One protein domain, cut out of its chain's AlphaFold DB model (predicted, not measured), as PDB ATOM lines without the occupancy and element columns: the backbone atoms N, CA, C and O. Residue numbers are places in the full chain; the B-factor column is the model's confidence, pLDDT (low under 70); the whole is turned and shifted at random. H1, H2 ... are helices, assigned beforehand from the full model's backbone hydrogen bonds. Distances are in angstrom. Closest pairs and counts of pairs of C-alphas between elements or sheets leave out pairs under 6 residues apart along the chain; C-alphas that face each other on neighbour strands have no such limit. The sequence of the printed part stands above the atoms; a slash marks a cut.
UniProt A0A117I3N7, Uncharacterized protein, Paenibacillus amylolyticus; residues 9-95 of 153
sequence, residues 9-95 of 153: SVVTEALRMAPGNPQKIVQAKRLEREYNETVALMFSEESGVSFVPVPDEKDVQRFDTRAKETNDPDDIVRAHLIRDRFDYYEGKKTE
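What this domain is: This is residues 9 to 95 of the 153 residues of an uncharacterized protein of Paenibacillus amylolyticus (UniProt A0A117I3N7). Two helical hairpins, H1 with H2 and H3 with H4, meet at a steep angle where the last residues of H2 reach H4; an unnamed stretch, residues 43 to 56, joins them. The 87 printed residues include four named helices, H1 to H4 in order, and no named strand: all helix. The whole is only just loose, close to compact, with radius of gyration of the C-alphas 14.6 A and spans of 46 by 31 by 18 A.

How they stand to each other: H1, residues 9 to 17, and H2, residues 22 to 42, touch as a hairpin, closest at C-alphas Ala 14 and Ala 28, 5.0 A, at a shallow tilt of 24 degrees. H3, residues 57 to 70, and H4, residues 73 to 93, touch as another, closest at C-alphas Ala 67 and Asp 75, 4.8 A, at 16 degrees, also shallow. H2, with residues 39 to 42 alone, touches H4, with residues 74 to 81 alone, closest at C-alphas Met 42 and Arg 78, 6.5 A, at a steep tilt of 52 degrees. H1 and H4 only just touch, with 3 pairs of C-alphas within 8 A. H3 is apart from H1 and H2. In the four helices every O i to N i+4 pair is within hydrogen-bond range.

Where its parts are: H1, 12.5 A long, begins at C-alpha 9 (140.971, 125.361, 123.865). H2 measures 30.5 A, H3 20.1 A and H4 30.6 A, ending at C-alpha 93 (148.344, 135.766, 117.953).

The domain as a whole: The C-alphas farthest apart, Gly 20 and Glu 69, are 46.6 A apart. The printed part has no cut; the H2 to H3 link is long. Residues 94 to 95 have pLDDT under 70.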
ATOM      1  N   SER A   9     141.418 125.233 125.258       86.75
ATOM      2  CA  SER A   9     140.971 125.361 123.865       86.75
ATOM      3  C   SER A   9     139.525 124.871 123.657       86.75
ATOM      4  O   SER A   9     138.732 125.537 122.993       86.75
ATOM      5  N   VAL A  10     139.135 123.771 124.309       88.88
ATOM      6  CA  VAL A  10     137.772 123.212 124.247       88.88
ATOM      7  C   VAL A  10     136.769 124.100 124.986       88.88
ATOM      8  O   VAL A  10     135.679 124.361 124.472       88.88
ATOM      9  N   VAL A  11     137.131 124.611 126.169       92.12
ATOM     10  CA  VAL A  11     136.280 125.537 126.943       92.12
ATOM     11  C   VAL A  11     135.980 126.797 126.135       92.12
ATOM     12  O   VAL A  11     134.827 127.207 125.995       92.12
ATOM     13  N   THR A  12     137.021 127.406 125.570       90.88
ATOM     14  CA  THR A  12     136.901 128.647 124.799       90.88
ATOM     15  C   THR A  12     136.118 128.450 123.500       90.88
ATOM     16  O   THR A  12     135.314 129.311 123.135       90.88
ATOM     17  N   GLU A  13     136.274 127.311 122.823       87.56
ATOM     18  CA  GLU A  13     135.461 126.961 121.657       87.56
ATOM     19  C   GLU A  13     133.979 126.766 122.019       87.56
ATOM     20  O   GLU A  13     133.106 127.321 121.343       87.56
ATOM     21  N   ALA A  14     133.683 126.053 123.110       88.06
ATOM     22  CA  ALA A  14     132.316 125.846 123.582       88.06
ATOM     23  C   ALA A  14     131.629 127.174 123.939       88.06
ATOM     24  O   ALA A  14     130.496 127.414 123.516       88.06
ATOM     25  N   LEU A  15     132.332 128.072 124.641       89.50
ATOM     26  CA  LEU A  15     131.845 129.421 124.951       89.50
ATOM     27  C   LEU A  15     131.574 130.238 123.683       89.50
ATOM     28  O   LEU A  15     130.569 130.943 123.616       89.50
ATOM     29  N   ARG A  16     132.416 130.106 122.650       89.00
ATOM     30  CA  ARG A  16     132.221 130.783 121.357       89.00
ATOM     31  C   ARG A  16     130.977 130.290 120.614       89.00
ATOM     32  O   ARG A  16     130.315 131.079 119.949       89.00
ATOM     33  N   MET A  17     130.660 128.998 120.704       87.50
ATOM     34  CA  MET A  17     129.515 128.384 120.013       87.50
ATOM     35  C   MET A  17     128.189 128.475 120.783       87.50
ATOM     36  O   MET A  17     127.143 128.116 120.236       87.50
ATOM     37  N   ALA A  18     128.227 128.887 122.050       89.25
ATOM     38  CA  ALA A  18     127.079 128.912 122.947       89.25
ATOM     39  C   ALA A  18     126.004 129.989 122.676       89.25
ATOM     40  O   ALA A  18     124.830 129.690 122.916       89.25
ATOM     41  N   PRO A  19     126.323 131.217 122.211       89.56
ATOM     42  CA  PRO A  19     125.329 132.281 122.095       89.56
ATOM     43  C   PRO A  19     124.102 131.875 121.268       89.56
ATOM     44  O   PRO A  19     124.221 131.283 120.198       89.56
ATOM     45  N   GLY A  20     122.908 132.192 121.778       86.25
ATOM     46  CA  GLY A  20     121.636 131.899 121.106       86.25
ATOM     47  C   GLY A  20     121.130 130.456 121.241       86.25
ATOM     48  O   GLY A  20     120.044 130.162 120.750       86.25
ATOM     49  N   ASN A  21     121.856 129.561 121.926       92.94
ATOM     50  CA  ASN A  21     121.402 128.193 122.189       92.94
ATOM     51  C   ASN A  21     121.510 127.835 123.690       92.94
ATOM     52  O   ASN A  21     122.615 127.589 124.181       92.94
ATOM     53  N   PRO A  22     120.381 127.724 124.419       92.44
ATOM     54  CA  PRO A  22     120.372 127.418 125.853       92.44
ATOM     55  C   PRO A  22     121.109 126.130 126.241       92.44
ATOM     56  O   PRO A  22     121.795 126.101 127.260       92.44
ATOM     57  N   GLN A  23     121.021 125.075 125.427       93.31
ATOM     58  CA  GLN A  23     121.694 123.803 125.712       93.31
ATOM     59  C   GLN A  23     123.215 123.954 125.626       93.31
ATOM     60  O   GLN A  23     123.940 123.502 126.514       93.31
ATOM     61  N   LYS A  24     123.703 124.656 124.596       90.12
ATOM     62  CA  LYS A  24     125.138 124.932 124.440       90.12
ATOM     63  C   LYS A  24     125.666 125.862 125.532       90.12
ATOM     64  O   LYS A  24     126.795 125.676 125.972       90.12
ATOM     65  N   ILE A  25     124.857 126.809 126.014       91.88
ATOM     66  CA  ILE A  25     125.214 127.669 127.157       91.88
ATOM     67  C   ILE A  25     125.450 126.829 128.412       91.88
ATOM     68  O   ILE A  25     126.486 126.981 129.057       91.88
ATOM     69  N   VAL A  26     124.528 125.920 128.744       94.69
ATOM     70  CA  VAL A  26     124.676 125.042 129.917       94.69
ATOM     71  C   VAL A  26     125.926 124.172 129.792       94.69
ATOM     72  O   VAL A  26     126.703 124.077 130.740       94.69
ATOM     73  N   GLN A  27     126.160 123.583 128.616       92.38
ATOM     74  CA  GLN A  27     127.345 122.763 128.370       92.38
ATOM     75  C   GLN A  27     128.645 123.569 128.493       92.38
ATOM     76  O   GLN A  27     129.568 123.134 129.177       92.38
ATOM     77  N   ALA A  28     128.713 124.755 127.886       91.31
ATOM     78  CA  ALA A  28     129.888 125.615 127.965       91.31
ATOM     79  C   ALA A  28     130.175 126.050 129.411       91.31
ATOM     80  O   ALA A  28     131.320 126.001 129.851       91.31
ATOM     81  N   LYS A  29     129.134 126.393 130.185       93.75
ATOM     82  CA  LYS A  29     129.265 126.745 131.609       93.75
ATOM     83  C   LYS A  29     129.695 125.582 132.491       93.75
ATOM     84  O   LYS A  29     130.377 125.798 133.491       93.75
ATOM     85  N   ARG A  30     129.305 124.358 132.143       93.94
ATOM     86  CA  ARG A  30     129.793 123.156 132.816       93.94
ATOM     87  C   ARG A  30     131.290 122.955 132.559       93.94
ATOM     88  O   ARG A  30     132.038 122.833 133.519       93.94
ATOM     89  N   LEU A  31     131.714 122.999 131.295       93.00
ATOM     90  CA  LEU A  31     133.124 122.837 130.912       93.00
ATOM     91  C   LEU A  31     134.019 123.926 131.519       93.00
ATOM     92  O   LEU A  31     135.099 123.628 132.016       93.00
ATOM     93  N   GLU A  32     133.556 125.179 131.518       93.38
ATOM     94  CA  GLU A  32     134.254 126.305 132.151       93.38
ATOM     95  C   GLU A  32     134.489 126.051 133.645       93.38
ATOM     96  O   GLU A  32     135.581 126.290 134.157       93.38
ATOM     97  N   ARG A  33     133.480 125.526 134.345       93.88
ATOM     98  CA  ARG A  33     133.578 125.207 135.769       93.88
ATOM     99  C   ARG A  33     134.561 124.071 136.035       93.88
ATOM    100  O   ARG A  33     135.460 124.251 136.845       93.88
ATOM    101  N   GLU A  34     134.409 122.950 135.337       92.94
ATOM    102  CA  GLU A  34     135.269 121.771 135.505       92.94
ATOM    103  C   GLU A  34     136.747 122.110 135.208       92.94
ATOM    104  O   GLU A  34     137.654 121.676 135.921       92.94
ATOM    105  N   TYR A  35     137.008 122.960 134.206       93.19
ATOM    106  CA  TYR A  35     138.350 123.491 133.948       93.19
ATOM    107  C   TYR A  35     138.881 124.331 135.115       93.19
ATOM    108  O   TYR A  35     139.995 124.098 135.585       93.19
ATOM    109  N   ASN A  36     138.089 125.287 135.608       93.19
ATOM    110  CA  ASN A  36     138.502 126.165 136.702       93.19
ATOM    111  C   ASN A  36     138.754 125.389 138.003       93.19
ATOM    112  O   ASN A  36     139.713 125.686 138.709       93.19
ATOM    113  N   GLU A  37     137.941 124.373 138.297       93.56
ATOM    114  CA  GLU A  37     138.145 123.459 139.428       93.56
ATOM    115  C   GLU A  37     139.455 122.672 139.282       93.56
ATOM    116  O   GLU A  37     140.221 122.559 140.237       93.56
ATOM    117  N   THR A  38     139.762 122.199 138.070       91.75
ATOM    118  CA  THR A  38     141.014 121.481 137.787       91.75
ATOM    119  C   THR A  38     142.230 122.390 137.979       91.75
ATOM    120  O   THR A  38     143.210 121.992 138.606       91.75
ATOM    121  N   VAL A  39     142.174 123.627 137.477       92.88
ATOM    122  CA  VAL A  39     143.241 124.621 137.670       92.88
ATOM    123  C   VAL A  39     143.406 124.964 139.151       92.88
ATOM    124  O   VAL A  39     144.530 124.981 139.643       92.88
ATOM    125  N   ALA A  40     142.310 125.189 139.877       92.19
ATOM    126  CA  ALA A  40     142.358 125.503 141.302       92.19
ATOM    127  C   ALA A  40     142.980 124.367 142.129       92.19
ATOM    128  O   ALA A  40     143.768 124.635 143.030       92.19
ATOM    129  N   LEU A  41     142.670 123.110 141.797       91.75
ATOM    130  CA  LEU A  41     143.250 121.941 142.457       91.75
ATOM    131  C   LEU A  41     144.748 121.801 142.158       91.75
ATOM    132  O   LEU A  41     145.550 121.590 143.061       91.75
ATOM    133  N   MET A  42     145.132 121.921 140.886       91.81
ATOM    134  CA  MET A  42     146.507 121.669 140.451       91.81
ATOM    135  C   MET A  42     147.472 122.784 140.871       91.81
ATOM    136  O   MET A  42     148.639 122.511 141.150       91.81
ATOM    137  N   PHE A  43     147.000 124.028 140.941       93.75
ATOM    138  CA  PHE A  43     147.812 125.220 141.209       93.75
ATOM    139  C   PHE A  43     147.427 125.920 142.525       93.75
ATOM    140  O   PHE A  43     147.478 127.147 142.622       93.75
ATOM    141  N   SER A  44     146.997 125.144 143.524       89.88
ATOM    142  CA  SER A  44     146.699 125.636 144.871       89.88
ATOM    143  C   SER A  44     147.965 126.071 145.623       89.88
ATOM    144  O   SER A  44     149.087 125.724 145.255       89.88
ATOM    145  N   GLU A  45     147.796 126.800 146.729       83.81
ATOM    146  CA  GLU A  45     148.917 127.127 147.624       83.81
ATOM    147  C   GLU A  45     149.596 125.864 148.181       83.81
ATOM    148  O   GLU A  45     150.817 125.829 148.311       83.81
ATOM    149  N   GLU A  46     148.821 124.802 148.431       82.62
ATOM    150  CA  GLU A  46     149.322 123.514 148.925       82.62
ATOM    151  C   GLU A  46     150.242 122.808 147.922       82.62
ATOM    152  O   GLU A  46     151.166 122.105 148.330       82.62
ATOM    153  N   SER A  47     150.039 123.009 146.615       83.06
ATOM    154  CA  SER A  47     150.933 122.435 145.605       83.06
ATOM    155  C   SER A  47     152.273 123.169 145.509       83.06
ATOM    156  O   SER A  47     153.237 122.633 144.957       83.06
ATOM    157  N   GLY A  48     152.344 124.406 146.014       85.94
ATOM    158  CA  GLY A  48     153.513 125.274 145.885       85.94
ATOM    159  C   GLY A  48     153.817 125.686 144.440       85.94
ATOM    160  O   GLY A  48     154.920 126.162 144.161       85.94
ATOM    161  N   VAL A  49     152.882 125.490 143.502       88.81
ATOM    162  CA  VAL A  49     153.066 125.804 142.079       88.81
ATOM    163  C   VAL A  49     152.047 126.836 141.624       88.81
ATOM    164  O   VAL A  49     150.852 126.564 141.562       88.81
ATOM    165  N   SER A  50     152.524 128.019 141.242       91.12
ATOM    166  CA  SER A  50     151.654 129.094 140.766       91.12
ATOM    167  C   SER A  50     151.160 128.854 139.342       91.12
ATOM    168  O   SER A  50     151.917 128.457 138.451       91.12
ATOM    169  N   PHE A  51     149.884 129.159 139.113       94.25
ATOM    170  CA  PHE A  51     149.294 129.151 137.782       94.25
ATOM    171  C   PHE A  51     149.789 130.332 136.942       94.25
ATOM    172  O   PHE A  51     149.892 131.451 137.442       94.25
ATOM    173  N   VAL A  52     150.027 130.101 135.647       93.88
ATOM    174  CA  VAL A  52     150.434 131.148 134.700       93.88
ATOM    175  C   VAL A  52     149.287 131.451 133.734       93.88
ATOM    176  O   VAL A  52     148.942 130.605 132.903       93.88
ATOM    177  N   PRO A  53     148.666 132.647 133.811       89.19
ATOM    178  CA  PRO A  53     147.478 132.916 133.021       89.19
ATOM    179  C   PRO A  53     147.692 133.014 131.505       89.19
ATOM    180  O   PRO A  53     146.815 132.657 130.721       89.19
ATOM    181  N   VAL A  54     148.845 133.527 131.092       92.19
ATOM    182  CA  VAL A  54     149.235 133.687 129.688       92.19
ATOM    183  C   VAL A  54     150.671 133.178 129.582       92.19
ATOM    184  O   VAL A  54     151.595 133.974 129.726       92.19
ATOM    185  N   PRO A  55     150.861 131.854 129.461       94.12
ATOM    186  CA  PRO A  55     152.192 131.264 129.476       94.12
ATOM    187  C   PRO A  55     152.979 131.633 128.221       94.12
ATOM    188  O   PRO A  55     152.403 131.789 127.141       94.12
ATOM    189  N   ASP A  56     154.294 131.742 128.371       93.06
ATOM    190  CA  ASP A  56     155.237 131.816 127.260       93.06
ATOM    191  C   ASP A  56     155.957 130.469 127.033       93.06
ATOM    192  O   ASP A  56     155.701 129.470 127.711       93.06
ATOM    193  N   GLU A  57     156.858 130.418 126.050       92.50
ATOM    194  CA  GLU A  57     157.600 129.190 125.741       92.50
ATOM    195  C   GLU A  57     158.508 128.744 126.903       92.50
ATOM    196  O   GLU A  57     158.691 127.545 127.122       92.50
ATOM    197  N   LYS A  58     159.040 129.686 127.695       94.81
ATOM    198  CA  LYS A  58     159.887 129.368 128.853       94.81
ATOM    199  C   LYS A  58     159.065 128.738 129.966       94.81
ATOM    200  O   LYS A  58     159.546 127.815 130.623       94.81
ATOM    201  N   ASP A  59     157.832 129.196 130.167       94.94
ATOM    202  CA  ASP A  59     156.904 128.566 131.098       94.94
ATOM    203  C   ASP A  59     156.616 127.121 130.683       94.94
ATOM    204  O   ASP A  59     156.758 126.220 131.511       94.94
ATOM    205  N   VAL A  60     156.287 126.874 129.407       95.12
ATOM    206  CA  VAL A  60     156.045 125.512 128.892       95.12
ATOM    207  C   VAL A  60     157.257 124.614 129.146       95.12
ATOM    208  O   VAL A  60     157.114 123.541 129.733       95.12
ATOM    209  N   GLN A  61     158.458 125.082 128.797       95.31
ATOM    210  CA  GLN A  61     159.700 124.341 129.033       95.31
ATOM    211  C   GLN A  61     159.932 124.056 130.523       95.31
ATOM    212  O   GLN A  61     160.307 122.940 130.877       95.31
ATOM    213  N   ARG A  62     159.678 125.026 131.411       95.44
ATOM    214  CA  ARG A  62     159.816 124.840 132.865       95.44
ATOM    215  C   ARG A  62     158.912 123.717 133.371       95.44
ATOM    216  O   ARG A  62     159.374 122.860 134.124       95.44
ATOM    217  N   PHE A  63     157.639 123.720 132.979       95.12
ATOM    218  CA  PHE A  63     156.685 122.703 133.424       95.12
ATOM    219  C   PHE A  63     156.971 121.325 132.816       95.12
ATOM    220  O   PHE A  63     156.897 120.328 133.528       95.12
ATOM    221  N   ASP A  64     157.364 121.260 131.544       94.44
ATOM    222  CA  ASP A  64     157.752 120.003 130.896       94.44
ATOM    223  C   ASP A  64     158.987 119.367 131.525       94.44
ATOM    224  O   ASP A  64     159.031 118.151 131.714       94.44
ATOM    225  N   THR A  65     160.002 120.174 131.829       94.94
ATOM    226  CA  THR A  65     161.217 119.697 132.493       94.94
ATOM    227  C   THR A  65     160.874 119.143 133.867       94.94
ATOM    228  O   THR A  65     161.215 118.000 134.157       94.94
ATOM    229  N   ARG A  66     160.092 119.883 134.661       92.31
ATOM    230  CA  ARG A  66     159.648 119.419 135.979       92.31
ATOM    231  C   ARG A  66     158.851 118.113 135.901       92.31
ATOM    232  O   ARG A  66     159.116 117.209 136.684       92.31
ATOM    233  N   ALA A  67     157.926 117.986 134.949       92.62
ATOM    234  CA  ALA A  67     157.149 116.760 134.755       92.62
ATOM    235  C   ALA A  67     158.030 115.555 134.385       92.62
ATOM    236  O   ALA A  67     157.769 114.441 134.832       92.62
ATOM    237  N   LYS A  68     159.092 115.766 133.596       92.62
ATOM    238  CA  LYS A  68     160.056 114.712 133.236       92.62
ATOM    239  C   LYS A  68     160.957 114.312 134.402       92.62
ATOM    240  O   LYS A  68     161.287 113.138 134.526       92.62
ATOM    241  N   GLU A  69     161.377 115.276 135.215       93.56
ATOM    242  CA  GLU A  69     162.285 115.049 136.343       93.56
ATOM    243  C   GLU A  69     161.592 114.355 137.517       93.56
ATOM    244  O   GLU A  69     162.157 113.442 138.115       93.56
ATOM    245  N   THR A  70     160.369 114.775 137.846       89.62
ATOM    246  CA  THR A  70     159.610 114.223 138.978       89.62
ATOM    247  C   THR A  70     158.827 112.973 138.596       89.62
ATOM    248  O   THR A  70     158.639 112.092 139.436       89.62
ATOM    249  N   ASN A  71     158.363 112.895 137.342       87.94
ATOM    250  CA  ASN A  71     157.404 111.899 136.866       87.94
ATOM    251  C   ASN A  71     156.143 111.801 137.757       87.94
ATOM    252  O   ASN A  71     155.500 110.753 137.828       87.94
ATOM    253  N   ASP A  72     155.802 112.894 138.449       90.88
ATOM    254  CA  ASP A  72     154.601 113.017 139.272       90.88
ATOM    255  C   ASP A  72     153.378 113.215 138.355       90.88
ATOM    256  O   ASP A  72     153.394 114.115 137.502       90.88
ATOM    257  N   PRO A  73     152.307 112.407 138.501       90.50
ATOM    258  CA  PRO A  73     151.053 112.603 137.780       90.50
ATOM    259  C   PRO A  73     150.533 114.045 137.796       90.50
ATOM    260  O   PRO A  73     150.050 114.520 136.766       90.50
ATOM    261  N   ASP A  74     150.659 114.758 138.915       91.19
ATOM    262  CA  ASP A  74     150.162 116.129 139.019       91.19
ATOM    263  C   ASP A  74     151.033 117.108 138.222       91.19
ATOM    264  O   ASP A  74     150.510 118.003 137.556       91.19
ATOM    265  N   ASP A  75     152.356 116.923 138.208       92.62
ATOM    266  CA  ASP A  75     153.255 117.749 137.393       92.62
ATOM    267  C   ASP A  75     153.051 117.500 135.892       92.62
ATOM    268  O   ASP A  75     153.093 118.446 135.100       92.62
ATOM    269  N   ILE A  76     152.726 116.265 135.494       92.75
ATOM    270  CA  ILE A  76     152.332 115.939 134.116       92.75
ATOM    271  C   ILE A  76     151.036 116.672 133.738       92.75
ATOM    272  O   ILE A  76     150.950 117.270 132.661       92.75
ATOM    273  N   VAL A  77     150.037 116.677 134.627       92.38
ATOM    274  CA  VAL A  77     148.772 117.394 134.400       92.38
ATOM    275  C   VAL A  77     149.001 118.905 134.321       92.38
ATOM    276  O   VAL A  77     148.478 119.549 133.409       92.38
ATOM    277  N   ARG A  78     149.817 119.483 135.214       94.38
ATOM    278  CA  ARG A  78     150.192 120.909 135.168       94.38
ATOM    279  C   ARG A  78     150.869 121.266 133.846       94.38
ATOM    280  O   ARG A  78     150.485 122.255 133.222       94.38
ATOM    281  N   ALA A  79     151.829 120.459 133.393       94.31
ATOM    282  CA  ALA A  79     152.515 120.674 132.120       94.31
ATOM    283  C   ALA A  79     151.550 120.636 130.931       94.31
ATOM    284  O   ALA A  79     151.616 121.495 130.048       94.31
ATOM    285  N   HIS A  80     150.600 119.700 130.935       93.25
ATOM    286  CA  HIS A  80     149.552 119.635 129.918       93.25
ATOM    287  C   HIS A  80     148.662 120.888 129.912       93.25
ATOM    288  O   HIS A  80     148.454 121.484 128.856       93.25
ATOM    289  N   LEU A  81     148.188 121.331 131.083       93.81
ATOM    290  CA  LEU A  81     147.337 122.524 131.218       93.81
ATOM    291  C   LEU A  81     148.029 123.797 130.712       93.81
ATOM    292  O   LEU A  81     147.401 124.625 130.049       93.81
ATOM    293  N   ILE A  82     149.319 123.954 131.015       96.25
ATOM    294  CA  ILE A  82     150.106 125.111 130.578       96.25
ATOM    295  C   ILE A  82     150.374 125.061 129.073       96.25
ATOM    296  O   ILE A  82     150.203 126.081 128.403       96.25
ATOM    297  N   ARG A  83     150.716 123.889 128.523       94.12
ATOM    298  CA  ARG A  83     150.928 123.720 127.078       94.12
ATOM    299  C   ARG A  83     149.665 124.023 126.275       94.12
ATOM    300  O   ARG A  83     149.727 124.820 125.348       94.12
ATOM    301  N   ASP A  84     148.521 123.448 126.642       92.88
ATOM    302  CA  ASP A  84     147.265 123.698 125.918       92.88
ATOM    303  C   ASP A  84     146.885 125.189 125.944       92.88
ATOM    304  O   ASP A  84     146.427 125.754 124.946       92.88
ATOM    305  N   ARG A  85     147.147 125.870 127.064       93.88
ATOM    306  CA  ARG A  85     146.897 127.307 127.174       93.88
ATOM    307  C   ARG A  85     147.858 128.145 126.330       93.88
ATOM    308  O   ARG A  85     147.416 129.117 125.715       93.88
ATOM    309  N   PHE A  86     149.136 127.772 126.277       94.25
ATOM    310  CA  PHE A  86     150.118 128.376 125.374       94.25
ATOM    311  C   PHE A  86     149.674 128.234 123.914       94.25
ATOM    312  O   PHE A  86     149.555 129.238 123.211       94.25
ATOM    313  N   ASP A  87     149.316 127.019 123.494       88.56
ATOM    314  CA  ASP A  87     148.876 126.721 122.128       88.56
ATOM    315  C   ASP A  87     147.637 127.535 121.730       88.56
ATOM    316  O   ASP A  87     147.542 128.035 120.603       88.56
ATOM    317  N   TYR A  88     146.693 127.719 122.660       88.56
ATOM    318  CA  TYR A  88     145.548 128.600 122.447       88.56
ATOM    319  C   TYR A  88     145.990 130.039 122.147       88.56
ATOM    320  O   TYR A  88     145.562 130.612 121.142       88.56
ATOM    321  N   TYR A  89     146.841 130.635 122.988       87.81
ATOM    322  CA  TYR A  89     147.248 132.032 122.817       87.81
ATOM    323  C   TYR A  89     148.163 132.243 121.606       87.81
ATOM    324  O   TYR A  89     148.005 133.246 120.911       87.81
ATOM    325  N   GLU A  90     149.042 131.299 121.276       85.62
ATOM    326  CA  GLU A  90     149.793 131.308 120.011       85.62
ATOM    327  C   GLU A  90     148.848 131.234 118.800       85.62
ATOM    328  O   GLU A  90     148.975 131.983 117.823       85.62
ATOM    329  N   GLY A  91     147.811 130.396 118.890       76.88
ATOM    330  CA  GLY A  91     146.733 130.349 117.909       76.88
ATOM    331  C   GLY A  91     145.982 131.678 117.773       76.88
ATOM    332  O   GLY A  91     145.597 132.041 116.664       76.88
ATOM    333  N   LYS A  92     145.814 132.425 118.871       78.50
ATOM    334  CA  LYS A  92     145.183 133.754 118.887       78.50
ATOM    335  C   LYS A  92     146.074 134.858 118.329       78.50
ATOM    336  O   LYS A  92     145.576 135.708 117.596       78.50
ATOM    337  N   LYS A  93     147.388 134.823 118.573       74.44
ATOM    338  CA  LYS A  93     148.344 135.766 117.953       74.44
ATOM    339  C   LYS A  93     148.291 135.711 116.426       74.44
ATOM    340  O   LYS A  93     148.438 136.732 115.761       74.44
ATOM    341  N   THR A  94     148.027 134.529 115.875       60.44
ATOM    342  CA  THR A  94     147.878 134.312 114.429       60.44
ATOM    343  C   THR A  94     146.441 134.478 113.914       60.44
ATOM    344  O   THR A  94     146.222 134.459 112.705       60.44
ATOM    345  N   GLU A  95     145.450 134.689 114.791       62.62
ATOM    346  CA  GLU A  95     144.043 134.895 114.404       62.62
ATOM    347  C   GLU A  95     143.831 136.265 113.736       62.62
ATOM    348  O   GLU A  95     142.985 136.393 112.855       62.62
TER     349      GLU A  95